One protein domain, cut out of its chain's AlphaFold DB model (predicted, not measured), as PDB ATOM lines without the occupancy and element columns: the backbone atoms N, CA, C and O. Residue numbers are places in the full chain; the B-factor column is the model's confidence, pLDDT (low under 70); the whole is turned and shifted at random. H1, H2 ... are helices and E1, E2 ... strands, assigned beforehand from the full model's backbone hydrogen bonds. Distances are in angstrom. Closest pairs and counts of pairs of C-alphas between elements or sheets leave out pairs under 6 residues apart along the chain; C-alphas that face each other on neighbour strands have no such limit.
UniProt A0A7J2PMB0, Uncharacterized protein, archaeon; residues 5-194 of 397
ATOM      1  N   GLU A   5      44.473 -44.133 -37.490       93.56
ATOM      2  CA  GLU A   5      43.590 -43.002 -37.816       93.56
ATOM      3  C   GLU A   5      42.146 -43.234 -37.356       93.56
ATOM      4  O   GLU A   5      41.513 -42.349 -36.778       93.56
ATOM      5  N   ASN A   6      41.626 -44.447 -37.568       94.12
ATOM      6  CA  ASN A   6      40.287 -44.806 -37.116       94.12
ATOM      7  C   ASN A   6      40.200 -44.838 -35.587       94.12
ATOM      8  O   ASN A   6      39.184 -44.416 -35.038       94.12
ATOM      9  N   LEU A   7      41.250 -45.290 -34.898       94.56
ATOM     10  CA  LEU A   7      41.317 -45.277 -33.438       94.56
ATOM     11  C   LEU A   7      41.282 -43.844 -32.882       94.56
ATOM     12  O   LEU A   7      40.456 -43.559 -32.015       94.56
ATOM     13  N   ILE A   8      42.091 -42.932 -33.435       96.69
ATOM     14  CA  ILE A   8      42.088 -41.505 -33.063       96.69
ATOM     15  C   ILE A   8      40.705 -40.892 -33.302       96.69
ATOM     16  O   ILE A   8      40.157 -40.203 -32.438       96.69
ATOM     17  N   LYS A   9      40.108 -41.165 -34.465       97.69
ATOM     18  CA  LYS A   9      38.777 -40.657 -34.811       97.69
ATOM     19  C   LYS A   9      37.705 -41.161 -33.843       97.69
ATOM     20  O   LYS A   9      36.853 -40.375 -33.434       97.69
ATOM     21  N   LEU A  10      37.736 -42.447 -33.487       97.50
ATOM     22  CA  LEU A  10      36.785 -43.050 -32.550       97.50
ATOM     23  C   LEU A  10      36.925 -42.459 -31.148       97.50
ATOM     24  O   LEU A  10      35.926 -42.016 -30.587       97.50
ATOM     25  N   VAL A  11      38.147 -42.407 -30.610       98.00
ATOM     26  CA  VAL A  11      38.380 -41.906 -29.248       98.00
ATOM     27  C   VAL A  11      38.035 -40.416 -29.136       98.00
ATOM     28  O   VAL A  11      37.437 -39.998 -28.150       98.00
ATOM     29  N   SER A  12      38.303 -39.629 -30.185       98.25
ATOM     30  CA  SER A  12      37.971 -38.196 -30.224       98.25
ATOM     31  C   SER A  12      36.464 -37.948 -30.313       98.25
ATOM     32  O   SER A  12      35.935 -37.078 -29.628       98.25
ATOM     33  N   LYS A  13      35.742 -38.724 -31.135       98.50
ATOM     34  CA  LYS A  13      34.271 -38.666 -31.205       98.50
ATOM     35  C   LYS A  13      33.637 -39.006 -29.860       98.50
ATOM     36  O   LYS A  13      32.799 -38.250 -29.377       98.50
ATOM     37  N   ALA A  14      34.103 -40.082 -29.233       98.38
ATOM     38  CA  ALA A  14      33.649 -40.488 -27.912       98.38
ATOM     39  C   ALA A  14      33.890 -39.394 -26.856       98.38
ATOM     40  O   ALA A  14      32.979 -39.071 -26.099       98.38
ATOM     41  N   ALA A  15      35.066 -38.755 -26.856       98.31
ATOM     42  CA  ALA A  15      35.368 -37.627 -25.969       98.31
ATOM     43  C   ALA A  15      34.411 -36.434 -26.142       98.31
ATOM     44  O   ALA A  15      34.098 -35.747 -25.169       98.31
ATOM     45  N   ASN A  16      33.889 -36.233 -27.355       98.19
ATOM     46  CA  ASN A  16      32.887 -35.213 -27.676       98.19
ATOM     47  C   ASN A  16      31.435 -35.658 -27.398       98.19
ATOM     48  O   ASN A  16      30.499 -34.951 -27.765       98.19
ATOM     49  N   GLY A  17      31.230 -36.818 -26.766       96.88
ATOM     50  CA  GLY A  17      29.906 -37.359 -26.438       96.88
ATOM     51  C   GLY A  17      29.238 -38.156 -27.564       96.88
ATOM     52  O   GLY A  17      28.098 -38.589 -27.406       96.88
ATOM     53  N   GLU A  18      29.924 -38.385 -28.687       98.25
ATOM     54  CA  GLU A  18      29.452 -39.260 -29.765       98.25
ATOM     55  C   GLU A  18      29.888 -40.713 -29.503       98.25
ATOM     56  O   GLU A  18      30.840 -41.217 -30.109       98.25
ATOM     57  N   ASP A  19      29.199 -41.392 -28.582       98.25
ATOM     58  CA  ASP A  19      29.460 -42.804 -28.288       98.25
ATOM     59  C   ASP A  19      29.202 -43.706 -29.512       98.25
ATOM     60  O   ASP A  19      28.314 -43.473 -30.336       98.25
ATOM     61  N   ASN A  20      29.953 -44.804 -29.606       98.06
ATOM     62  CA  ASN A  20      29.772 -45.841 -30.613       98.06
ATOM     63  C   ASN A  20      30.026 -47.220 -29.995       98.06
ATOM     64  O   ASN A  20      31.119 -47.783 -30.104       98.06
ATOM     65  N   PHE A  21      28.986 -47.778 -29.371       97.62
ATOM     66  CA  PHE A  21      29.078 -49.057 -28.662       97.62
ATOM     67  C   PHE A  21      29.497 -50.215 -29.573       97.62
ATOM     68  O   PHE A  21      30.321 -51.029 -29.179       97.62
ATOM     69  N   LYS A  22      29.017 -50.238 -30.825       95.19
ATOM     70  CA  LYS A  22      29.390 -51.262 -31.821       95.19
ATOM     71  C   LYS A  22      30.892 -51.274 -32.117       95.19
ATOM     72  O   LYS A  22      31.439 -52.297 -32.507       95.19
ATOM     73  N   SER A  23      31.544 -50.123 -31.978       94.62
ATOM     74  CA  SER A  23      32.988 -49.975 -32.173       94.62
ATOM     75  C   SER A  23      33.740 -49.905 -30.844       94.62
ATOM     76  O   SER A  23      34.885 -49.448 -30.834       94.62
ATOM     77  N   GLY A  24      33.109 -50.300 -29.733       96.06
ATOM     78  CA  GLY A  24      33.689 -50.296 -28.394       96.06
ATOM     79  C   GLY A  24      34.132 -48.916 -27.903       96.06
ATOM     80  O   GLY A  24      35.114 -48.847 -27.174       96.06
ATOM     81  N   ALA A  25      33.505 -47.826 -28.360       98.12
ATOM     82  CA  ALA A  25      33.918 -46.458 -28.044       98.12
ATOM     83  C   ALA A  25      32.869 -45.736 -27.188       98.12
ATOM     84  O   ALA A  25      31.704 -45.664 -27.583       98.12
ATOM     85  N   VAL A  26      33.281 -45.184 -26.047       98.62
ATOM     86  CA  VAL A  26      32.424 -44.419 -25.125       98.62
ATOM     87  C   VAL A  26      33.200 -43.281 -24.470       98.62
ATOM     88  O   VAL A  26      34.415 -43.380 -24.330       98.62
ATOM     89  N   GLY A  27      32.535 -42.195 -24.080       98.19
ATOM     90  CA  GLY A  27      33.215 -41.081 -23.410       98.19
ATOM     91  C   GLY A  27      32.372 -40.270 -22.431       98.19
ATOM     92  O   GLY A  27      31.144 -40.327 -22.429       98.19
ATOM     93  N   PHE A  28      33.027 -39.504 -21.567       97.44
ATOM     94  CA  PHE A  28      32.377 -38.686 -20.546       97.44
ATOM     95  C   PHE A  28      33.262 -37.496 -20.169       97.44
ATOM     96  O   PHE A  28      34.466 -37.657 -19.995       97.44
ATOM     97  N   ASN A  29      32.677 -36.301 -20.034       95.75
ATOM     98  CA  ASN A  29      33.377 -35.073 -19.626       95.75
ATOM     99  C   ASN A  29      34.698 -34.805 -20.378       95.75
ATOM    100  O   ASN A  29      35.705 -34.451 -19.769       95.75
ATOM    101  N   GLY A  30      34.709 -34.987 -21.703       97.44
ATOM    102  CA  GLY A  30      35.898 -34.770 -22.533       97.44
ATOM    103  C   GLY A  30      36.921 -35.912 -22.507       97.44
ATOM    104  O   GLY A  30      37.935 -35.825 -23.194       97.44
ATOM    105  N   TYR A  31      36.675 -36.981 -21.745       98.62
ATOM    106  CA  TYR A  31      37.422 -38.231 -21.862       98.62
ATOM    107  C   TYR A  31      36.769 -39.136 -22.900       98.62
ATOM    108  O   TYR A  31      35.550 -39.299 -22.903       98.62
ATOM    109  N   GLY A  32      37.579 -39.758 -23.749       98.62
ATOM    110  CA  GLY A  32      37.149 -40.794 -24.684       98.62
ATOM    111  C   GLY A  32      37.894 -42.095 -24.426       98.62
ATOM    112  O   GLY A  32      39.094 -42.076 -24.151       98.62
ATOM    113  N   PHE A  33      37.188 -43.213 -24.546       98.56
ATOM    114  CA  PHE A  33      37.688 -44.558 -24.285       98.56
ATOM    115  C   PHE A  33      37.331 -45.474 -25.451       98.56
ATOM    116  O   PHE A  33      36.181 -45.503 -25.891       98.56
ATOM    117  N   VAL A  34      38.302 -46.240 -25.948       97.81
ATOM    118  CA  VAL A  34      38.085 -47.279 -26.965       97.81
ATOM    119  C   VAL A  34      38.606 -48.610 -26.438       97.81
ATOM    120  O   VAL A  34      39.811 -48.770 -26.269       97.81
ATOM    121  N   PHE A  35      37.702 -49.556 -26.192       95.94
ATOM    122  CA  PHE A  35      37.980 -50.853 -25.568       95.94
ATOM    123  C   PHE A  35      38.234 -51.937 -26.612       95.94
ATOM    124  O   PHE A  35      37.483 -52.042 -27.586       95.94
ATOM    125  N   ARG A  36      39.262 -52.762 -26.420       93.38
ATOM    126  CA  ARG A  36      39.628 -53.841 -27.343       93.38
ATOM    127  C   ARG A  36      40.162 -55.057 -26.596       93.38
ATOM    128  O   ARG A  36      40.822 -54.924 -25.569       93.38
ATOM    129  N   ASP A  37      39.894 -56.229 -27.156       90.19
ATOM    130  CA  ASP A  37      40.485 -57.488 -26.705       90.19
ATOM    131  C   ASP A  37      42.008 -57.492 -26.965       90.19
ATOM    132  O   ASP A  37      42.497 -56.853 -27.908       90.19
ATOM    133  N   TYR A  38      42.749 -58.202 -26.115       81.44
ATOM    134  CA  TYR A  38      44.172 -58.484 -26.284       81.44
ATOM    135  C   TYR A  38      44.461 -59.555 -27.332       81.44
ATOM    136  O   TYR A  38      45.601 -59.593 -27.802       81.44
ATOM    137  N   ASP A  39      43.493 -60.418 -27.680       71.06
ATOM    138  CA  ASP A  39      43.739 -61.586 -28.534       71.06
ATOM    139  C   ASP A  39      44.506 -61.205 -29.812       71.06
ATOM    140  O   ASP A  39      43.994 -60.526 -30.713       71.06
ATOM    141  N   SER A  40      45.755 -61.675 -29.881       52.62
ATOM    142  CA  SER A  40      46.708 -61.443 -30.967       52.62
ATOM    143  C   SER A  40      46.279 -62.072 -32.293       52.62
ATOM    144  O   SER A  40      46.799 -61.697 -33.344       52.62
ATOM    145  N   ASN A  41      45.336 -63.021 -32.263       53.94
ATOM    146  CA  ASN A  41      44.735 -63.583 -33.473       53.94
ATOM    147  C   ASN A  41      43.639 -62.676 -34.043       53.94
ATOM    148  O   ASN A  41      43.296 -62.771 -35.229       53.94
ATOM    149  N   SER A  42      43.112 -61.753 -33.236       56.00
ATOM    150  CA  SER A  42      42.237 -60.699 -33.723       56.00
ATOM    151  C   SER A  42      43.087 -59.659 -34.465       56.00
ATOM    152  O   SER A  42      44.083 -59.138 -33.967       56.00
ATOM    153  N   ARG A  43      42.699 -59.287 -35.690       60.03
ATOM    154  CA  ARG A  43      43.377 -58.232 -36.480       60.03
ATOM    155  C   ARG A  43      43.184 -56.814 -35.891       60.03
ATOM    156  O   ARG A  43      43.186 -55.841 -36.650       60.03
ATOM    157  N   ASN A  44      42.909 -56.696 -34.594       66.69
ATOM    158  CA  ASN A  44      42.353 -55.507 -33.953       66.69
ATOM    159  C   ASN A  44      43.116 -55.047 -32.697       66.69
ATOM    160  O   ASN A  44      42.739 -54.009 -32.150       66.69
ATOM    161  N   SER A  45      44.176 -55.746 -32.272       78.31
ATOM    162  CA  SER A  45      45.006 -55.312 -31.143       78.31
ATOM    163  C   SER A  45      46.321 -54.667 -31.592       78.31
ATOM    164  O   SER A  45      47.007 -55.173 -32.480       78.31
ATOM    165  N   PHE A  46      46.678 -53.545 -30.961       81.12
ATOM    166  CA  PHE A  46      47.997 -52.905 -31.092       81.12
ATOM    167  C   PHE A  46      48.940 -53.261 -29.934       81.12
ATOM    168  O   PHE A  46      50.085 -52.807 -29.924       81.12
ATOM    169  N   ILE A  47      48.450 -54.025 -28.953       78.94
ATOM    170  CA  ILE A  47      49.077 -54.242 -27.649       78.94
ATOM    171  C   ILE A  47      49.049 -55.742 -27.326       78.94
ATOM    172  O   ILE A  47      48.047 -56.417 -27.555       78.94
ATOM    173  N   ASN A  48      50.146 -56.275 -26.798       70.62
ATOM    174  CA  ASN A  48      50.194 -57.615 -26.210       70.62
ATOM    175  C   ASN A  48      49.794 -57.537 -24.726       70.62
ATOM    176  O   ASN A  48      49.919 -56.481 -24.129       70.62
ATOM    177  N   ASN A  49      49.327 -58.605 -24.074       67.00
ATOM    178  CA  ASN A  49      48.939 -58.475 -22.653       67.00
ATOM    179  C   ASN A  49      50.149 -58.343 -21.686       67.00
ATOM    180  O   ASN A  49      49.992 -57.927 -20.539       67.00
ATOM    181  N   ASN A  50      51.370 -58.623 -22.164       65.69
ATOM    182  CA  ASN A  50      52.607 -58.568 -21.380       65.69
ATOM    183  C   ASN A  50      53.160 -57.136 -21.290       65.69
ATOM    184  O   ASN A  50      53.679 -56.624 -22.277       65.69
ATOM    185  N   GLY A  51      53.129 -56.513 -20.106       67.06
ATOM    186  CA  GLY A  51      53.830 -55.237 -19.854       67.06
ATOM    187  C   GLY A  51      53.034 -54.170 -19.100       67.06
ATOM    188  O   GLY A  51      53.594 -53.159 -18.684       67.06
ATOM    189  N   SER A  52      51.746 -54.404 -18.863       80.75
ATOM    190  CA  SER A  52      50.921 -53.537 -18.022       80.75
ATOM    191  C   SER A  52      51.254 -53.701 -16.537       80.75
ATOM    192  O   SER A  52      51.272 -54.818 -16.024       80.75
ATOM    193  N   SER A  53      51.423 -52.589 -15.816       84.50
ATOM    194  CA  SER A  53      51.522 -52.585 -14.348       84.50
ATOM    195  C   SER A  53      50.277 -51.968 -13.730       84.50
ATOM    196  O   SER A  53      49.728 -51.008 -14.267       84.50
ATOM    197  N   LYS A  54      49.817 -52.501 -12.594       88.19
ATOM    198  CA  LYS A  54      48.638 -51.964 -11.902       88.19
ATOM    199  C   LYS A  54      48.850 -50.483 -11.569       88.19
ATOM    200  O   LYS A  54      49.805 -50.137 -10.882       88.19
ATOM    201  N   LEU A  55      47.937 -49.634 -12.037       87.94
ATOM    202  CA  LEU A  55      47.911 -48.207 -11.729       87.94
ATOM    203  C   LEU A  55      47.037 -47.959 -10.499       87.94
ATOM    204  O   LEU A  55      47.481 -47.376  -9.516       87.94
ATOM    205  N   CYS A  56      45.792 -48.435 -10.531       86.94
ATOM    206  CA  CYS A  56      44.882 -48.346  -9.395       86.94
ATOM    207  C   CYS A  56      43.724 -49.344  -9.514       86.94
ATOM    208  O   CYS A  56      43.463 -49.897 -10.580       86.94
ATOM    209  N   SER A  57      43.021 -49.574  -8.411       85.06
ATOM    210  CA  SER A  57      41.775 -50.346  -8.407       85.06
ATOM    211  C   SER A  57      40.565 -49.468  -8.720       85.06
ATOM    212  O   SER A  57      40.560 -48.304  -8.339       85.06
ATOM    213  N   ILE A  58      39.514 -50.000  -9.336       83.12
ATOM    214  CA  ILE A  58      38.251 -49.268  -9.527       83.12
ATOM    215  C   ILE A  58      37.071 -50.058  -8.959       83.12
ATOM    216  O   ILE A  58      37.248 -51.208  -8.562       83.12
ATOM    217  N   GLY A  59      35.890 -49.446  -8.876       70.69
ATOM    218  CA  GLY A  59      34.717 -50.126  -8.340       70.69
ATOM    219  C   GLY A  59      33.595 -49.158  -7.993       70.69
ATOM    220  O   GLY A  59      33.845 -48.040  -7.537       70.69
ATOM    221  N   ALA A  60      32.354 -49.641  -8.107       55.72
ATOM    222  CA  ALA A  60      31.102 -48.873  -8.031       55.72
ATOM    223  C   ALA A  60      30.906 -47.968  -6.784       55.72
ATOM    224  O   ALA A  60      29.960 -47.183  -6.736       55.72
ATOM    225  N   PHE A  61      31.782 -48.043  -5.773       54.19
ATOM    226  CA  PHE A  61      31.702 -47.281  -4.523       54.19
ATOM    227  C   PHE A  61      32.917 -46.389  -4.202       54.19
ATOM    228  O   PHE A  61      32.946 -45.802  -3.115       54.19
ATOM    229  N   ARG A  62      33.902 -46.210  -5.101       57.97
ATOM    230  CA  ARG A  62      35.134 -45.443  -4.793       57.97
ATOM    231  C   ARG A  62      34.861 -43.993  -4.344       57.97
ATOM    232  O   ARG A  62      35.476 -43.514  -3.391       57.97
ATOM    233  N   GLN A  63      33.884 -43.316  -4.951       51.75
ATOM    234  CA  GLN A  63      33.477 -41.948  -4.579       51.75
ATOM    235  C   GLN A  63      32.696 -41.883  -3.249       51.75
ATOM    236  O   GLN A  63      32.891 -40.967  -2.447       51.75
ATOM    237  N   ILE A  64      31.839 -42.875  -2.972       49.91
ATOM    238  CA  ILE A  64      31.121 -42.981  -1.689       49.91
ATOM    239  C   ILE A  64      32.127 -43.214  -0.556       49.91
ATOM    240  O   ILE A  64      32.058 -42.554   0.477       49.91
ATOM    241  N   TYR A  65      33.134 -44.053  -0.792       55.31
ATOM    242  CA  TYR A  65      34.231 -44.320   0.134       55.31
ATOM    243  C   TYR A  65      35.026 -43.063   0.518       55.31
ATOM    244  O   TYR A  65      35.221 -42.806   1.706       55.31
ATOM    245  N   LYS A  66      35.424 -42.225  -0.452       55.12
ATOM    246  CA  LYS A  66      36.144 -40.970  -0.164       55.12
ATOM    247  C   LYS A  66      35.334 -39.995   0.685       55.12
ATOM    248  O   LYS A  66      35.863 -39.402   1.622       55.12
ATOM    249  N   ARG A  67      34.038 -39.856   0.385       53.78
ATOM    250  CA  ARG A  67      33.122 -38.984   1.141       53.78
ATOM    251  C   ARG A  67      32.858 -39.503   2.555       53.78
ATOM    252  O   ARG A  67      32.677 -38.707   3.474       53.78
ATOM    253  N   VAL A  68      32.870 -40.822   2.729       51.69
ATOM    254  CA  VAL A  68      32.706 -41.488   4.026       51.69
ATOM    255  C   VAL A  68      33.987 -41.404   4.870       51.69
ATOM    256  O   VAL A  68      33.897 -41.119   6.058       51.69
ATOM    257  N   LEU A  69      35.181 -41.553   4.283       53.81
ATOM    258  CA  LEU A  69      36.453 -41.340   4.993       53.81
ATOM    259  C   LEU A  69      36.666 -39.887   5.434       53.81
ATOM    260  O   LEU A  69      37.278 -39.648   6.473       53.81
ATOM    261  N   ALA A  70      36.137 -38.921   4.680       60.91
ATOM    262  CA  ALA A  70      36.128 -37.514   5.076       60.91
ATOM    263  C   ALA A  70      35.204 -37.219   6.280       60.91
ATOM    264  O   ALA A  70      35.242 -36.109   6.802       60.91
ATOM    265  N   ASN A  71      34.392 -38.191   6.731       55.84
ATOM    266  CA  ASN A  71      33.457 -38.061   7.855       55.84
ATOM    267  C   ASN A  71      33.559 -39.270   8.816       55.84
ATOM    268  O   ASN A  71      32.710 -40.168   8.781       55.84
ATOM    269  N   PRO A  72      34.575 -39.300   9.703       54.91
ATOM    270  CA  PRO A  72      34.874 -40.444  10.577       54.91
ATOM    271  C   PRO A  72      33.718 -40.857  11.502       54.91
ATOM    272  O   PRO A  72      33.586 -42.033  11.843       54.91
ATOM    273  N   ASP A  73      32.857 -39.907  11.874       61.38
ATOM    274  CA  ASP A  73      31.761 -40.101  12.832       61.38
ATOM    275  C   ASP A  73      30.627 -40.999  12.310       61.38
ATOM    276  O   ASP A  73      29.799 -41.484  13.081       61.38
ATOM    277  N   ILE A  74      30.594 -41.267  11.001       52.25
ATOM    278  CA  ILE A  74      29.542 -42.063  10.356       52.25
ATOM    279  C   ILE A  74      29.808 -43.580  10.481       52.25
ATOM    280  O   ILE A  74      28.897 -44.386  10.276       52.25
ATOM    281  N   LEU A  75      31.012 -44.024  10.877       48.19
ATOM    282  CA  LEU A  75      31.390 -45.442  10.800       48.19
ATOM    283  C   LEU A  75      31.786 -46.094  12.130       48.19
ATOM    284  O   LEU A  75      32.936 -46.046  12.554       48.19
ATOM    285  N   ARG A  76      30.868 -46.888  12.701       46.31
ATOM    286  CA  ARG A  76      31.209 -47.912  13.714       46.31
ATOM    287  C   ARG A  76      31.712 -49.237  13.127       46.31
ATOM    288  O   ARG A  76      32.223 -50.063  13.876       46.31
ATOM    289  N   THR A  77      31.639 -49.442  11.807       45.56
ATOM    290  CA  THR A  77      32.116 -50.699  11.193       45.56
ATOM    291  C   THR A  77      32.724 -50.487   9.796       45.56
ATOM    292  O   THR A  77      32.136 -50.895   8.794       45.56
ATOM    293  N   PRO A  78      33.927 -49.887   9.694       40.84
ATOM    294  CA  PRO A  78      34.581 -49.591   8.413       40.84
ATOM    295  C   PRO A  78      34.766 -50.822   7.512       40.84
ATOM    296  O   PRO A  78      34.619 -50.740   6.300       40.84
ATOM    297  N   LYS A  79      35.020 -52.002   8.096       39.97
ATOM    298  CA  LYS A  79      35.389 -53.230   7.366       39.97
ATOM    299  C   LYS A  79      34.352 -53.764   6.369       39.97
ATOM    300  O   LYS A  79      34.752 -54.477   5.459       39.97
ATOM    301  N   LYS A  80      33.059 -53.444   6.507       38.16
ATOM    302  CA  LYS A  80      32.012 -53.938   5.583       38.16
ATOM    303  C   LYS A  80      31.750 -53.024   4.381       38.16
ATOM    304  O   LYS A  80      31.225 -53.501   3.389       38.16
ATOM    305  N   LEU A  81      32.134 -51.748   4.456       38.78
ATOM    306  CA  LEU A  81      32.086 -50.806   3.324       38.78
ATOM    307  C   LEU A  81      33.373 -50.828   2.485       38.78
ATOM    308  O   LEU A  81      33.449 -50.180   1.450       38.78
ATOM    309  N   LEU A  82      34.384 -51.556   2.967       46.31
ATOM    310  CA  LEU A  82      35.742 -51.629   2.426       46.31
ATOM    311  C   LEU A  82      35.934 -52.687   1.333       46.31
ATOM    312  O   LEU A  82      37.035 -52.806   0.803       46.31
ATOM    313  N   MET A  83      34.923 -53.493   1.028       48.94
ATOM    314  CA  MET A  83      35.093 -54.582   0.077       48.94
ATOM    315  C   MET A  83      34.558 -54.159  -1.282       48.94
ATOM    316  O   MET A  83      33.401 -53.756  -1.391       48.94
ATOM    317  N   TYR A  84      35.408 -54.296  -2.305       58.78
ATOM    318  CA  TYR A  84      34.967 -54.644  -3.654       58.78
ATOM    319  C   TYR A  84      33.733 -55.532  -3.532       58.78
ATOM    320  O   TYR A  84      33.754 -56.486  -2.751       58.78
ATOM    321  N   ASP A  85      32.663 -55.196  -4.240       73.56
ATOM    322  CA  ASP A  85      31.548 -56.116  -4.389       73.56
ATOM    323  C   ASP A  85      31.745 -56.793  -5.741       73.56
ATOM    324  O   ASP A  85      31.407 -56.192  -6.767       73.56
ATOM    325  N   PRO A  86      32.282 -58.029  -5.771       79.00
ATOM    326  CA  PRO A  86      32.485 -58.741  -7.017       79.00
ATOM    327  C   PRO A  86      31.210 -58.785  -7.853       79.00
ATOM    328  O   PRO A  86      31.297 -58.709  -9.066       79.00
ATOM    329  N   LYS A  87      30.017 -58.842  -7.239       84.44
ATOM    330  CA  LYS A  87      28.761 -58.866  -7.997       84.44
ATOM    331  C   LYS A  87      28.507 -57.558  -8.731       84.44
ATOM    332  O   LYS A  87      28.017 -57.589  -9.853       84.44
ATOM    333  N   LEU A  88      28.816 -56.415  -8.127       83.25
ATOM    334  CA  LEU A  88      28.629 -55.135  -8.808       83.25
ATOM    335  C   LEU A  88      29.670 -54.925  -9.901       83.25
ATOM    336  O   LEU A  88      29.311 -54.463 -10.982       83.25
ATOM    337  N   ASP A  89      30.909 -55.337  -9.648       88.69
ATOM    338  CA  ASP A  89      32.008 -55.268 -10.612       88.69
ATOM    339  C   ASP A  89      31.745 -56.137 -11.859       88.69
ATOM    340  O   ASP A  89      32.170 -55.789 -12.962       88.69
ATOM    341  N   LEU A  90      30.958 -57.219 -11.739       93.62
ATOM    342  CA  LEU A  90      30.525 -58.012 -12.898       93.62
ATOM    343  C   LEU A  90      29.689 -57.200 -13.897       93.62
ATOM    344  O   LEU A  90      29.700 -57.539 -15.079       93.62
ATOM    345  N   ASN A  91      29.031 -56.106 -13.490       93.50
ATOM    346  CA  ASN A  91      28.342 -55.217 -14.437       93.50
ATOM    347  C   ASN A  91      29.317 -54.555 -15.412       93.50
ATOM    348  O   ASN A  91      28.969 -54.379 -16.580       93.50
ATOM    349  N   PHE A  92      30.551 -54.267 -14.984       94.44
ATOM    350  CA  PHE A  92      31.597 -53.838 -15.911       94.44
ATOM    351  C   PHE A  92      31.922 -54.948 -16.907       94.44
ATOM    352  O   PHE A  92      32.002 -54.679 -18.100       94.44
ATOM    353  N   GLY A  93      32.020 -56.200 -16.448       95.38
ATOM    354  CA  GLY A  93      32.190 -57.358 -17.328       95.38
ATOM    355  C   GLY A  93      31.074 -57.477 -18.373       95.38
ATOM    356  O   GLY A  93      31.351 -57.629 -19.558       95.38
ATOM    357  N   GLY A  94      29.811 -57.312 -17.973       96.88
ATOM    358  CA  GLY A  94      28.681 -57.386 -18.906       96.88
ATOM    359  C   GLY A  94      28.625 -56.214 -19.886       96.88
ATOM    360  O   GLY A  94      28.302 -56.409 -21.059       96.88
ATOM    361  N   ALA A  95      29.001 -55.009 -19.450       97.31
ATOM    362  CA  ALA A  95      29.178 -53.862 -20.338       97.31
ATOM    363  C   ALA A  95      30.329 -54.090 -21.336       97.31
ATOM    364  O   ALA A  95      30.184 -53.813 -22.527       97.31
ATOM    365  N   LEU A  96      31.449 -54.668 -20.891       96.88
ATOM    366  CA  LEU A  96      32.546 -55.058 -21.779       96.88
ATOM    367  C   LEU A  96      32.119 -56.135 -22.772       96.88
ATOM    368  O   LEU A  96      32.452 -56.015 -23.946       96.88
ATOM    369  N   LYS A  97      31.326 -57.131 -22.353       96.88
ATOM    370  CA  LYS A  97      30.754 -58.132 -23.265       96.88
ATOM    371  C   LYS A  97      29.864 -57.490 -24.329       96.88
ATOM    372  O   LYS A  97      29.804 -57.981 -25.452       96.88
ATOM    373  N   TYR A  98      29.169 -56.401 -24.004       97.31
ATOM    374  CA  TYR A  98      28.390 -55.646 -24.985       97.31
ATOM    375  C   TYR A  98      29.284 -54.867 -25.965       97.31
ATOM    376  O   TYR A  98      29.037 -54.894 -27.171       97.31
ATOM    377  N   LEU A  99      30.326 -54.189 -25.467       96.62
ATOM    378  CA  LEU A  99      31.274 -53.431 -26.299       96.62
ATOM    379  C   LEU A  99      32.174 -54.326 -27.162       96.62
ATOM    380  O   LEU A  99      32.577 -53.916 -28.251       96.62
ATOM    381  N   ILE A 100      32.502 -55.516 -26.660       95.25
ATOM    382  CA  ILE A 100      33.405 -56.502 -27.255       95.25
ATOM    383  C   ILE A 100      32.708 -57.874 -27.188       95.25
ATOM    384  O   ILE A 100      32.968 -58.672 -26.281       95.25
ATOM    385  N   PRO A 101      31.780 -58.169 -28.117       93.50
ATOM    386  CA  PRO A 101      31.017 -59.420 -28.112       93.50
ATOM    387  C   PRO A 101      31.876 -60.686 -28.153       93.50
ATOM    388  O   PRO A 101      31.456 -61.732 -27.657       93.50
ATOM    389  N   GLU A 102      33.076 -60.606 -28.719       90.69
ATOM    390  CA  GLU A 102      34.053 -61.689 -28.791       90.69
ATOM    391  C   GLU A 102      34.821 -61.930 -27.483       90.69
ATOM    392  O   GLU A 102      35.414 -62.998 -27.345       90.69
ATOM    393  N   LEU A 103      34.755 -61.007 -26.512       92.31
ATOM    394  CA  LEU A 103      35.522 -61.100 -25.272       92.31
ATOM    395  C   LEU A 103      35.198 -62.399 -24.530       92.31
ATOM    396  O   LEU A 103      34.024 -62.730 -24.278       92.31
ATOM    397  N   SER A 104      36.260 -63.126 -24.194       91.56
ATOM    398  CA  SER A 104      36.200 -64.333 -23.380       91.56
ATOM    399  C   SER A 104      36.267 -63.991 -21.890       91.56
ATOM    400  O   SER A 104      36.874 -62.997 -21.496       91.56
ATOM    401  N   PHE A 105      35.597 -64.801 -21.071       93.75
ATOM    402  CA  PHE A 105      35.540 -64.619 -19.624       93.75
ATOM    403  C   PHE A 105      35.981 -65.907 -18.936       93.75
ATOM    404  O   PHE A 105      35.492 -66.995 -19.249       93.75
ATOM    405  N   GLY A 106      36.873 -65.768 -17.965       90.56
ATOM    406  CA  GLY A 106      37.457 -66.855 -17.198       90.56
ATOM    407  C   GLY A 106      38.964 -66.962 -17.396       90.56
ATOM    408  O   GLY A 106      39.518 -66.524 -18.400       90.56
ATOM    409  N   GLY A 107      39.630 -67.558 -16.414       87.94
ATOM    410  CA  GLY A 107      41.082 -67.629 -16.380       87.94
ATOM    411  C   GLY A 107      41.629 -67.819 -14.972       87.94
ATOM    412  O   GLY A 107      40.891 -67.835 -13.985       87.94
ATOM    413  N   ILE A 108      42.949 -67.985 -14.908       83.94
ATOM    414  CA  ILE A 108      43.719 -68.034 -13.663       83.94
ATOM    415  C   ILE A 108      44.129 -66.605 -13.319       83.94
ATOM    416  O   ILE A 108      44.744 -65.926 -14.141       83.94
ATOM    417  N   GLU A 109      43.763 -66.157 -12.125       83.62
ATOM    418  CA  GLU A 109      44.009 -64.829 -11.555       83.62
ATOM    419  C   GLU A 109      43.396 -63.630 -12.280       83.62
ATOM    420  O   GLU A 109      43.326 -62.552 -11.689       83.62
ATOM    421  N   ASN A 110      42.846 -63.820 -13.482       89.50
ATOM    422  CA  ASN A 110      42.067 -62.828 -14.214       89.50
ATOM    423  C   ASN A 110      40.752 -63.430 -14.734       89.50
ATOM    424  O   ASN A 110      40.749 -64.505 -15.332       89.50
ATOM    425  N   LEU A 111      39.633 -62.730 -14.520       92.69
ATOM    426  CA  LEU A 111      38.329 -63.085 -15.101       92.69
ATOM    427  C   LEU A 111      38.166 -62.488 -16.503       92.69
ATOM    428  O   LEU A 111      37.590 -63.129 -17.375       92.69
ATOM    429  N   PHE A 112      38.643 -61.265 -16.705       92.94
ATOM    430  CA  PHE A 112      38.738 -60.619 -18.010       92.94
ATOM    431  C   PHE A 112      39.881 -59.606 -17.982       92.94
ATOM    432  O   PHE A 112      40.179 -59.030 -16.931       92.94
ATOM    433  N   ASP A 113      40.466 -59.344 -19.142       92.31
ATOM    434  CA  ASP A 113      41.407 -58.263 -19.389       92.31
ATOM    435  C   ASP A 113      41.167 -57.681 -20.790       92.31
ATOM    436  O   ASP A 113      40.971 -58.390 -21.771       92.31
ATOM    437  N   VAL A 114      41.131 -56.356 -20.888       93.62
ATOM    438  CA  VAL A 114      41.024 -55.634 -22.162       93.62
ATOM    439  C   VAL A 114      42.002 -54.477 -22.152       93.62
ATOM    440  O   VAL A 114      42.296 -53.926 -21.089       93.62
ATOM    441  N   TRP A 115      42.481 -54.054 -23.317       92.88
ATOM    442  CA  TRP A 115      43.184 -52.782 -23.400       92.88
ATOM    443  C   TRP A 115      42.227 -51.670 -23.816       92.88
ATOM    444  O   TRP A 115      41.228 -51.877 -24.510       92.88
ATOM    445  N   VAL A 116      42.531 -50.464 -23.358       96.00
ATOM    446  CA  VAL A 116      41.712 -49.276 -23.560       96.00
ATOM    447  C   VAL A 116      42.599 -48.175 -24.104       96.00
ATOM    448  O   VAL A 116      43.584 -47.808 -23.469       96.00
ATOM    449  N   PHE A 117      42.258 -47.623 -25.264       96.56
ATOM    450  CA  PHE A 117      42.872 -46.384 -25.722       96.56
ATOM    451  C   PHE A 117      42.108 -45.191 -25.164       96.56
ATOM    452  O   PHE A 117      40.886 -45.119 -25.313       96.56
ATOM    453  N   VAL A 118      42.826 -44.264 -24.542       98.25
ATOM    454  CA  VAL A 118      42.243 -43.115 -23.853       98.25
ATOM    455  C   VAL A 118      42.649 -41.830 -24.554       98.25
ATOM    456  O   VAL A 118      43.802 -41.692 -24.952       98.25
ATOM    457  N   THR A 119      41.722 -40.878 -24.656       98.50
ATOM    458  CA  THR A 119      42.046 -39.454 -24.808       98.50
ATOM    459  C   THR A 119      41.465 -38.676 -23.634       98.50
ATOM    460  O   THR A 119      40.339 -38.947 -23.219       98.50
ATOM    461  N   THR A 120      42.212 -37.719 -23.088       98.56
ATOM    462  CA  THR A 120      41.746 -36.843 -21.997       98.56
ATOM    463  C   THR A 120      41.290 -35.479 -22.529       98.56
ATOM    464  O   THR A 120      41.627 -35.127 -23.665       98.56
ATOM    465  N   PRO A 121      40.636 -34.639 -21.700       97.88
ATOM    466  CA  PRO A 121      40.307 -33.255 -22.059       97.88
ATOM    467  C   PRO A 121      41.527 -32.387 -22.399       97.88
ATOM    468  O   PRO A 121      41.397 -31.352 -23.047       97.88
ATOM    469  N   LYS A 122      42.726 -32.798 -21.967       97.75
ATOM    470  CA  LYS A 122      44.002 -32.142 -22.290       97.75
ATOM    471  C   LYS A 122      44.642 -32.698 -23.571       97.75
ATOM    472  O   LYS A 122      45.814 -32.433 -23.819       97.75
ATOM    473  N   ASN A 123      43.904 -33.483 -24.364       97.31
ATOM    474  CA  ASN A 123      44.391 -34.200 -25.549       97.31
ATOM    475  C   ASN A 123      45.577 -35.139 -25.259       97.31
ATOM    476  O   ASN A 123      46.415 -35.398 -26.127       97.31
ATOM    477  N   GLN A 124      45.660 -35.642 -24.024       97.69
ATOM    478  CA  GLN A 124      46.622 -36.679 -23.670       97.69
ATOM    479  C   GLN A 124      46.083 -38.017 -24.159       97.69
ATOM    480  O   GLN A 124      44.939 -38.349 -23.863       97.69
ATOM    481  N   MET A 125      46.905 -38.775 -24.874       97.19
ATOM    482  CA  MET A 125      46.564 -40.045 -25.490       97.19
ATOM    483  C   MET A 125      47.513 -41.137 -25.019       97.19
ATOM    484  O   MET A 125      48.736 -40.990 -25.103       97.19
ATOM    485  N   PHE A 126      46.948 -42.228 -24.512       95.19
ATOM    486  CA  PHE A 126      47.714 -43.338 -23.953       95.19
ATOM    487  C   PHE A 126      46.866 -44.611 -23.852       95.19
ATOM    488  O   PHE A 126      45.636 -44.535 -23.778       95.19
ATOM    489  N   PRO A 127      47.504 -45.792 -23.845       93.75
ATOM    490  CA  PRO A 127      46.821 -47.036 -23.566       93.75
ATOM    491  C   PRO A 127      46.771 -47.350 -22.068       93.75
ATOM    492  O   PRO A 127      47.685 -47.042 -21.301       93.75
ATOM    493  N   LEU A 128      45.705 -48.031 -21.673       94.44
ATOM    494  CA  LEU A 128      45.496 -48.634 -20.365       94.44
ATOM    495  C   LEU A 128      45.112 -50.102 -20.530       94.44
ATOM    496  O   LEU A 128      44.702 -50.537 -21.602       94.44
ATOM    497  N   THR A 129      45.189 -50.834 -19.433       93.69
ATOM    498  CA  THR A 129      44.581 -52.151 -19.259       93.69
ATOM    499  C   THR A 129      43.397 -51.995 -18.331       93.69
ATOM    500  O   THR A 129      43.511 -51.331 -17.305       93.69
ATOM    501  N   PHE A 130      42.276 -52.614 -18.653       95.00
ATOM    502  CA  PHE A 130      41.109 -52.675 -17.795       95.00
ATOM    503  C   PHE A 130      40.769 -54.140 -17.545       95.00
ATOM    504  O   PHE A 130      40.528 -54.889 -18.485       95.00
ATOM    505  N   TYR A 131      40.830 -54.573 -16.290       93.62
ATOM    506  CA  TYR A 131      40.817 -55.998 -15.968       93.62
ATOM    507  C   TYR A 131      40.135 -56.282 -14.635       93.62
ATOM    508  O   TYR A 131      39.990 -55.396 -13.792       93.62
ATOM    509  N   PHE A 132      39.737 -57.535 -14.445       93.12
ATOM    510  CA  PHE A 132      39.277 -58.073 -13.170       93.12
ATOM    511  C   PHE A 132      40.234 -59.175 -12.730       93.12
ATOM    512  O   PHE A 132      40.355 -60.177 -13.434       93.12
ATOM    513  N   GLY A 133      40.871 -59.010 -11.569       88.75
ATOM    514  CA  GLY A 133      41.767 -60.017 -10.988       88.75
ATOM    515  C   GLY A 133      41.660 -60.109  -9.466       88.75
ATOM    516  O   GLY A 133      40.634 -59.733  -8.900       88.75
ATOM    517  N   GLN A 134      42.726 -60.557  -8.788       80.38
ATOM    518  CA  GLN A 134      42.736 -60.824  -7.329       80.38
ATOM    519  C   GLN A 134      42.175 -59.691  -6.465       80.38
ATOM    520  O   GLN A 134      41.538 -59.912  -5.438       80.38
ATOM    521  N   SER A 135      42.434 -58.448  -6.868       76.38
ATOM    522  CA  SER A 135      42.010 -57.250  -6.145       76.38
ATOM    523  C   SER A 135      40.716 -56.633  -6.687       76.38
ATOM    524  O   SER A 135      40.529 -55.430  -6.521       76.38
ATOM    525  N   GLY A 136      39.886 -57.411  -7.386       86.00
ATOM    526  CA  GLY A 136      38.693 -56.936  -8.087       86.00
ATOM    527  C   GLY A 136      39.019 -56.209  -9.392       86.00
ATOM    528  O   GLY A 136      40.086 -56.407  -9.987       86.00
ATOM    529  N   THR A 137      38.098 -55.354  -9.841       90.88
ATOM    530  CA  THR A 137      38.293 -54.566 -11.061       90.88
ATOM    531  C   THR A 137      39.389 -53.512 -10.876       90.88
ATOM    532  O   THR A 137      39.509 -52.854  -9.842       90.88
ATOM    533  N   SER A 138      40.264 -53.363 -11.866       91.50
ATOM    534  CA  SER A 138      41.435 -52.489 -11.793       91.50
ATOM    535  C   SER A 138      41.818 -51.922 -13.157       91.50
ATOM    536  O   SER A 138      41.452 -52.448 -14.209       91.50
ATOM    537  N   ILE A 139      42.587 -50.833 -13.117       93.12
ATOM    538  CA  ILE A 139      43.248 -50.236 -14.272       93.12
ATOM    539  C   ILE A 139      44.751 -50.499 -14.160       93.12
ATOM    540  O   ILE A 139      45.372 -50.225 -13.128       93.12
ATOM    541  N   GLY A 140      45.341 -51.000 -15.237       91.56
ATOM    542  CA  GLY A 140      46.781 -51.056 -15.450       91.56
ATOM    543  C   GLY A 140      47.251 -49.947 -16.389       91.56
ATOM    544  O   GLY A 140      46.543 -49.570 -17.321       91.56
ATOM    545  N   GLY A 141      48.434 -49.405 -16.131       89.44
ATOM    546  CA  GLY A 141      49.108 -48.448 -16.996       89.44
ATOM    547  C   GLY A 141      50.154 -49.133 -17.868       89.44
ATOM    548  O   GLY A 141      50.846 -50.054 -17.429       89.44
ATOM    549  N   TRP A 142      50.290 -48.633 -19.092       85.94
ATOM    550  CA  TRP A 142      51.405 -48.945 -19.977       85.94
ATOM    551  C   TRP A 142      52.402 -47.800 -19.953       85.94
ATOM    552  O   TRP A 142      52.017 -46.633 -20.012       85.94
ATOM    553  N   THR A 143      53.687 -48.128 -19.917       71.12
ATOM    554  CA  THR A 143      54.742 -47.152 -20.173       71.12
ATOM    555  C   THR A 143      55.809 -47.771 -21.068       71.12
ATOM    556  O   THR A 143      56.165 -48.931 -20.852       71.12
ATOM    557  N   PRO A 144      56.332 -47.019 -22.054       62.44
ATOM    558  CA  PRO A 144      57.470 -47.458 -22.856       62.44
ATOM    559  C   PRO A 144      58.700 -47.808 -22.008       62.44
ATOM    560  O   PRO A 144      59.514 -48.605 -22.453       62.44
ATOM    561  N   ASP A 145      58.817 -47.239 -20.802       60.12
ATOM    562  CA  ASP A 145      60.022 -47.315 -19.967       60.12
ATOM    563  C   ASP A 145      60.056 -48.536 -19.016       60.12
ATOM    564  O   ASP A 145      61.062 -48.775 -18.342       60.12
ATOM    565  N   TYR A 146      58.976 -49.329 -18.921       57.72
ATOM    566  CA  TYR A 146      58.919 -50.510 -18.039       57.72
ATOM    567  C   TYR A 146      59.600 -51.722 -18.701       57.72
ATOM    568  O   TYR A 146      58.964 -52.642 -19.205       57.72
ATOM    569  N   HIS A 147      60.934 -51.738 -18.686       50.47
ATOM    570  CA  HIS A 147      61.759 -52.778 -19.324       50.47
ATOM    571  C   HIS A 147      62.140 -53.957 -18.416       50.47
ATOM    572  O   HIS A 147      63.016 -54.748 -18.766       50.47
ATOM    573  N   LEU A 148      61.544 -54.080 -17.229       43.34
ATOM    574  CA  LEU A 148      62.099 -54.959 -16.195       43.34
ATOM    575  C   LEU A 148      62.071 -56.459 -16.545       43.34
ATOM    576  O   LEU A 148      62.872 -57.196 -15.974       43.34
ATOM    577  N   PHE A 149      61.224 -56.919 -17.480       41.25
ATOM    578  CA  PHE A 149      61.037 -58.366 -17.695       41.25
ATOM    579  C   PHE A 149      60.941 -58.859 -19.146       41.25
ATOM    580  O   PHE A 149      61.112 -60.057 -19.362       41.25
ATOM    581  N   TYR A 150      60.747 -57.994 -20.148       47.00
ATOM    582  CA  TYR A 150      60.599 -58.432 -21.544       47.00
ATOM    583  C   TYR A 150      61.375 -57.523 -22.505       47.00
ATOM    584  O   TYR A 150      61.220 -56.305 -22.491       47.00
ATOM    585  N   LYS A 151      62.244 -58.129 -23.330       44.19
ATOM    586  CA  LYS A 151      63.012 -57.449 -24.397       44.19
ATOM    587  C   LYS A 151      62.187 -57.192 -25.664       44.19
ATOM    588  O   LYS A 151      62.626 -56.457 -26.541       44.19
ATOM    589  N   GLU A 152      61.014 -57.801 -25.750       47.25
ATOM    590  CA  GLU A 152      60.020 -57.622 -26.801       47.25
ATOM    591  C   GLU A 152      58.804 -57.017 -26.082       47.25
ATOM    592  O   GLU A 152      58.350 -57.567 -25.087       47.25
ATOM    593  N   HIS A 153      58.266 -55.852 -26.411       57.84
ATOM    594  CA  HIS A 153      57.960 -55.322 -27.725       57.84
ATOM    595  C   HIS A 153      57.816 -53.802 -27.625       57.84
ATOM    596  O   HIS A 153      57.476 -53.279 -26.568       57.84
ATOM    597  N   ASP A 154      57.946 -53.103 -28.743       60.38
ATOM    598  CA  ASP A 154      57.352 -51.781 -28.864       60.38
ATOM    599  C   ASP A 154      56.166 -51.907 -29.810       60.38
ATOM    600  O   ASP A 154      56.292 -52.482 -30.892       60.38
ATOM    601  N   PHE A 155      55.013 -51.404 -29.374       75.94
ATOM    602  CA  PHE A 155      53.844 -51.103 -30.196       75.94
ATOM    603  C   PHE A 155      54.195 -50.850 -31.675       75.94
ATOM    604  O   PHE A 155      55.211 -50.194 -31.936       75.94
ATOM    605  N   PRO A 156      53.348 -51.239 -32.654       80.50
ATOM    606  CA  PRO A 156      53.561 -50.833 -34.043       80.50
ATOM    607  C   PRO A 156      53.903 -49.338 -34.102       80.50
ATOM    608  O   PRO A 156      53.218 -48.548 -33.456       80.50
ATOM    609  N   GLN A 157      54.965 -48.938 -34.818       83.56
ATOM    610  CA  GLN A 157      55.506 -47.565 -34.729       83.56
ATOM    611  C   GLN A 157      54.435 -46.478 -34.906       83.56
ATOM    612  O   GLN A 157      54.468 -45.458 -34.226       83.56
ATOM    613  N   GLN A 158      53.451 -46.733 -35.773       86.06
ATOM    614  CA  GLN A 158      52.302 -45.853 -36.001       86.06
ATOM    615  C   GLN A 158      51.418 -45.674 -34.754       86.06
ATOM    616  O   GLN A 158      50.862 -44.605 -34.538       86.06
ATOM    617  N   PHE A 159      51.263 -46.710 -33.928       88.44
ATOM    618  CA  PHE A 159      50.560 -46.614 -32.649       88.44
ATOM    619  C   PHE A 159      51.435 -45.932 -31.592       88.44
ATOM    620  O   PHE A 159      50.958 -45.072 -30.859       88.44
ATOM    621  N   LYS A 160      52.744 -46.218 -31.561       88.56
ATOM    622  CA  LYS A 160      53.667 -45.523 -30.649       88.56
ATOM    623  C   LYS A 160      53.684 -44.009 -30.890       88.56
ATOM    624  O   LYS A 160      53.727 -43.248 -29.931       88.56
ATOM    625  N   SER A 161      53.587 -43.564 -32.145       89.50
ATOM    626  CA  SER A 161      53.643 -42.137 -32.499       89.50
ATOM    627  C   SER A 161      52.445 -41.310 -32.028       89.50
ATOM    628  O   SER A 161      52.518 -40.085 -32.071       89.50
ATOM    629  N   ILE A 162      51.340 -41.943 -31.618       92.69
ATOM    630  CA  ILE A 162      50.159 -41.232 -31.100       92.69
ATOM    631  C   ILE A 162      50.115 -41.190 -29.570       92.69
ATOM    632  O   ILE A 162      49.318 -40.446 -29.005       92.69
ATOM    633  N   ILE A 163      50.953 -41.978 -28.894       92.81
ATOM    634  CA  ILE A 163      51.035 -41.990 -27.435       92.81
ATOM    635  C   ILE A 163      51.872 -40.786 -27.008       92.81
ATOM    636  O   ILE A 163      53.050 -40.688 -27.345       92.81
ATOM    637  N   ASN A 164      51.264 -39.865 -26.264       94.19
ATOM    638  CA  ASN A 164      51.905 -38.612 -25.853       94.19
ATOM    639  C   ASN A 164      51.873 -38.385 -24.332       94.19
ATOM    640  O   ASN A 164      52.252 -37.313 -23.857       94.19
ATOM    641  N   PHE A 165      51.415 -39.374 -23.564       94.88
ATOM    642  CA  PHE A 165      51.318 -39.286 -22.115       94.88
ATOM    643  C   PHE A 165      51.586 -40.636 -21.452       94.88
ATOM    644  O   PHE A 165      51.285 -41.690 -22.010       94.88
ATOM    645  N   ASN A 166      52.148 -40.594 -20.246       92.88
ATOM    646  CA  ASN A 166      52.359 -41.767 -19.410       92.88
ATOM    647  C   ASN A 166      51.335 -41.733 -18.258       92.88
ATOM    648  O   ASN A 166      51.386 -40.799 -17.455       92.88
ATOM    649  N   PRO A 167      50.435 -42.728 -18.134       92.62
ATOM    650  CA  PRO A 167      49.399 -42.737 -17.101       92.62
ATOM    651  C   PRO A 167      49.943 -42.774 -15.662       92.62
ATOM    652  O   PRO A 167      49.225 -42.402 -14.740       92.62
ATOM    653  N   PHE A 168      51.204 -43.156 -15.446       91.00
ATOM    654  CA  PHE A 168      51.846 -43.085 -14.125       91.00
ATOM    655  C   PHE A 168      52.207 -41.654 -13.696       91.00
ATOM    656  O   PHE A 168      52.534 -41.433 -12.534       91.00
ATOM    657  N   ASN A 169      52.118 -40.678 -14.605       93.88
ATOM    658  CA  ASN A 169      52.382 -39.267 -14.316       93.88
ATOM    659  C   ASN A 169      51.121 -38.486 -13.915       93.88
ATOM    660  O   ASN A 169      51.190 -37.266 -13.766       93.88
ATOM    661  N   PHE A 170      49.963 -39.144 -13.780       89.50
ATOM    662  CA  PHE A 170      48.776 -38.477 -13.251       89.50
ATOM    663  C   PHE A 170      48.993 -38.040 -11.803       89.50
ATOM    664  O   PHE A 170      49.478 -38.809 -10.976       89.50
ATOM    665  N   SER A 171      48.557 -36.823 -11.479       88.12
ATOM    666  CA  SER A 171      48.303 -36.468 -10.082       88.12
ATOM    667  C   SER A 171      47.123 -37.276  -9.530       88.12
ATOM    668  O   SER A 171      46.246 -37.701 -10.286       88.12
ATOM    669  N   ASP A 172      47.028 -37.408  -8.204       81.12
ATOM    670  CA  ASP A 172      45.903 -38.096  -7.554       81.12
ATOM    671  C   ASP A 172      44.542 -37.547  -8.001       81.12
ATOM    672  O   ASP A 172      43.585 -38.293  -8.175       81.12
ATOM    673  N   THR A 173      44.449 -36.234  -8.220       81.44
ATOM    674  CA  THR A 173      43.204 -35.591  -8.659       81.44
ATOM    675  C   THR A 173      42.860 -35.945 -10.106       81.44
ATOM    676  O   THR A 173      41.708 -36.242 -10.411       81.44
ATOM    677  N   GLU A 174      43.842 -35.951 -11.008       87.94
ATOM    678  CA  GLU A 174      43.611 -36.318 -12.410       87.94
ATOM    679  C   GLU A 174      43.282 -37.802 -12.573       87.94
ATOM    680  O   GLU A 174      42.426 -38.148 -13.389       87.94
ATOM    681  N   LEU A 175      43.918 -38.665 -11.775       89.81
ATOM    682  CA  LEU A 175      43.619 -40.091 -11.749       89.81
ATOM    683  C   LEU A 175      42.167 -40.344 -11.327       89.81
ATOM    684  O   LEU A 175      41.495 -41.194 -11.900       89.81
ATOM    685  N   GLU A 176      41.650 -39.583 -10.366       83.62
ATOM    686  CA  GLU A 176      40.254 -39.697  -9.932       83.62
ATOM    687  C   GLU A 176      39.267 -39.239 -10.995       83.62
ATOM    688  O   GLU A 176      38.277 -39.928 -11.226       83.62
ATOM    689  N   TYR A 177      39.558 -38.138 -11.692       88.31
ATOM    690  CA  TYR A 177      38.732 -37.717 -12.823       88.31
ATOM    691  C   TYR A 177      38.730 -38.747 -13.953       88.31
ATOM    692  O   TYR A 177      37.681 -38.995 -14.543       88.31
ATOM    693  N   LEU A 178      39.874 -39.382 -14.227       94.75
ATOM    694  CA  LEU A 178      39.954 -40.479 -15.189       94.75
ATOM    695  C   LEU A 178      39.070 -41.662 -14.770       94.75
ATOM    696  O   LEU A 178      38.340 -42.191 -15.605       94.75
ATOM    697  N   ILE A 179      39.133 -42.074 -13.500       90.94
ATOM    698  CA  ILE A 179      38.344 -43.203 -12.984       90.94
ATOM    699  C   ILE A 179      36.854 -42.893 -13.041       90.94
ATOM    700  O   ILE A 179      36.092 -43.696 -13.566       90.94
ATOM    701  N   GLU A 180      36.442 -41.723 -12.552       86.50
ATOM    702  CA  GLU A 180      35.042 -41.301 -12.589       86.50
ATOM    703  C   GLU A 180      34.530 -41.251 -14.031       86.50
ATOM    704  O   GLU A 180      33.466 -41.790 -14.333       86.50
ATOM    705  N   ALA A 181      35.315 -40.681 -14.949       94.06
ATOM    706  CA  ALA A 181      34.949 -40.645 -16.356       94.06
ATOM    707  C   ALA A 181      34.840 -42.047 -16.968       94.06
ATOM    708  O   ALA A 181      33.915 -42.286 -17.748       94.06
ATOM    709  N   LEU A 182      35.733 -42.976 -16.616       95.38
ATOM    710  CA  LEU A 182      35.674 -44.364 -17.075       95.38
ATOM    711  C   LEU A 182      34.422 -45.075 -16.543       95.38
ATOM    712  O   LEU A 182      33.672 -45.653 -17.328       95.38
ATOM    713  N   GLU A 183      34.164 -44.996 -15.236       90.25
ATOM    714  CA  GLU A 183      33.004 -45.619 -14.588       90.25
ATOM    715  C   GLU A 183      31.692 -45.066 -15.155       90.25
ATOM    716  O   GLU A 183      30.813 -45.832 -15.556       90.25
ATOM    717  N   CYS A 184      31.567 -43.740 -15.278       90.19
ATOM    718  CA  CYS A 184      30.412 -43.108 -15.912       90.19
ATOM    719  C   CYS A 184      30.273 -43.511 -17.383       90.19
ATOM    720  O   CYS A 184      29.156 -43.748 -17.839       90.19
ATOM    721  N   SER A 185      31.378 -43.622 -18.126       95.56
ATOM    722  CA  SER A 185      31.346 -44.028 -19.535       95.56
ATOM    723  C   SER A 185      30.843 -45.455 -19.714       95.56
ATOM    724  O   SER A 185      29.977 -45.686 -20.557       95.56
ATOM    725  N   ILE A 186      31.348 -46.393 -18.909       94.38
ATOM    726  CA  ILE A 186      30.947 -47.804 -18.962       94.38
ATOM    727  C   ILE A 186      29.498 -47.980 -18.489       94.38
ATOM    728  O   ILE A 186      28.753 -48.736 -19.103       94.38
ATOM    729  N   ASN A 187      29.046 -47.231 -17.478       91.12
ATOM    730  CA  ASN A 187      27.671 -47.319 -16.966       91.12
ATOM    731  C   ASN A 187      26.585 -46.865 -17.961       91.12
ATOM    732  O   ASN A 187      25.407 -47.143 -17.746       91.12
ATOM    733  N   LYS A 188      26.949 -46.178 -19.052       94.38
ATOM    734  CA  LYS A 188      26.018 -45.871 -20.155       94.38
ATOM    735  C   LYS A 188      25.756 -47.071 -21.065       94.38
ATOM    736  O   LYS A 188      24.806 -47.050 -21.847       94.38
ATOM    737  N   VAL A 189      26.632 -48.069 -21.028       96.88
ATOM    738  CA  VAL A 189      26.593 -49.211 -21.933       96.88
ATOM    739  C   VAL A 189      25.561 -50.221 -21.429       96.88
ATOM    740  O   VAL A 189      25.531 -50.518 -20.233       96.88
ATOM    741  N   PRO A 190      24.726 -50.792 -22.315       96.88
ATOM    742  CA  PRO A 190      23.896 -51.930 -21.956       96.88
ATOM    743  C   PRO A 190      24.732 -53.098 -21.422       96.88
ATOM    744  O   PRO A 190      25.848 -53.351 -21.869       96.88
ATOM    745  N   VAL A 191      24.165 -53.842 -20.482       96.62
ATOM    746  CA  VAL A 191      24.837 -54.977 -19.849       96.62
ATOM    747  C   VAL A 191      24.398 -56.263 -20.545       96.62
ATOM    748  O   VAL A 191      23.207 -56.574 -20.571       96.62
ATOM    749  N   SER A 192      25.352 -57.002 -21.108       97.38
ATOM    750  CA  SER A 192      25.114 -58.330 -21.678       97.38
ATOM    751  C   SER A 192      25.331 -59.428 -20.642       97.38
ATOM    752  O   SER A 192      26.228 -59.338 -19.802       97.38
ATOM    753  N   ASP A 193      24.548 -60.498 -20.759       97.69
ATOM    754  CA  ASP A 193      24.801 -61.740 -20.036       97.69
ATOM    755  C   ASP A 193      26.146 -62.347 -20.472       97.69
ATOM    756  O   ASP A 193      26.513 -62.338 -21.652       97.69
ATOM    757  N   PHE A 194      26.875 -62.892 -19.503       97.06
ATOM    758  CA  PHE A 194      28.102 -63.652 -19.716       97.06
ATOM    759  C   PHE A 194      28.319 -64.593 -18.538       97.06
ATOM    760  O   PHE A 194      27.807 -64.359 -17.444       97.06
TER     761      PHE A 194
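AT A GLANCE: This is residues 5 to 194 of the 397 residues of an uncharacterized protein of archaeon (UniProt A0A7J2PMB0). A strongly twisted sheet of six strands curls round the helix H5; H3 packs on the same face of the sheet, and H1 covers part of the other face over E2 and E5. Beyond H2, at one end of the longest axis, residues 70 to 77 stick out from this body. The printed part has 190 residues with five named helices and seven named strands, in the order H1 E1 E2 E3 H2 H3 E4 E5 E6 E7 H4 H5. The sheet runs E1 E2 E5 E6 E7 E3, all antiparallel, and the class is mixed, helices and strands. The whole is compact, with a radius of gyration of the C-alphas of 16.6 A and spans of 54 by 39 by 35 A.

IN THESE COORDINATES: In the sheet, E1 is residues 25 to 28, E2 31 to 37 (20.1 A), E5 110 to 119 (25.7 A), E6 125 to 133 (25.1 A), E7 136 to 141 (16.1 A) and E3 53 to 57. E4, residues 106 to 108, pairs with no named strand. H5 is residues 172 to 187, 22.5 A long, and H3 residues 86 to 99, 20.0 A. H1 is residues 5 to 15, 15.4 A, H2 62 to 69 and H4 157 to 160. C-alpha 5 is at (43.590, -43.002, -37.816), C-alpha 110 at (42.067, -62.828, -14.214) and C-alpha 187 at (27.671, -47.319, -16.966).

HOW THE PARTS SIT: E5, E6 and E7 form a meander, each strand the antiparallel neighbour of the one before, with N 116 and O 128 at 2.8 A and N 129 and O 140 at 2.8 A, within hydrogen-bond range. E2 and E5 are antiparallel neighbours, with N 34 and O 117 at 2.9 A, within hydrogen-bond range. The edge strands are E1, with N 26 and O 33 of E2 at 2.9 A, and E3, with N 55 and O 139 of E7 at 2.8 A. With H3 and H5 on one face and H1 on the other, the sheet and helices make three layers. The closest C-alphas of H5 and E1 are those of Ser 185 and Gly 27, 5.2 A. H3, with residues 92 to 96 alone, touches residues 186 to 187 of H5; the C-alphas of Ala 95 and Ile 186 are closest, 6.5 A. They run the same way at a steep tilt of 68 degrees, only just short of about perpendicular. H1 has a height over the sheet of 7.9 A; its closest C-alphas with E2 are those of Ala 15 and Gly 32, 3.9 A. H2 is near H5; H4 is only just not on the sheet, with 4 pairs of C-alphas within 10 A. Every O i to N i+4 pair is within hydrogen-bond range in H1, H2 and H5, and 7 of 10 in H3; H4 is too short for such a pair.

THE WHOLE: The C-alphas of Arg 76 and Gln 157 are the two farthest apart, 54.2 A. The printed part has no cut. The long links are E2 to E3, H2 to H3, E7 to H4 and H4 to H5. The mean pLDDT of the printed part is 82.6; residues 40 to 44, 49 to 51, 60 to 84 and 144 to 154 are under 70.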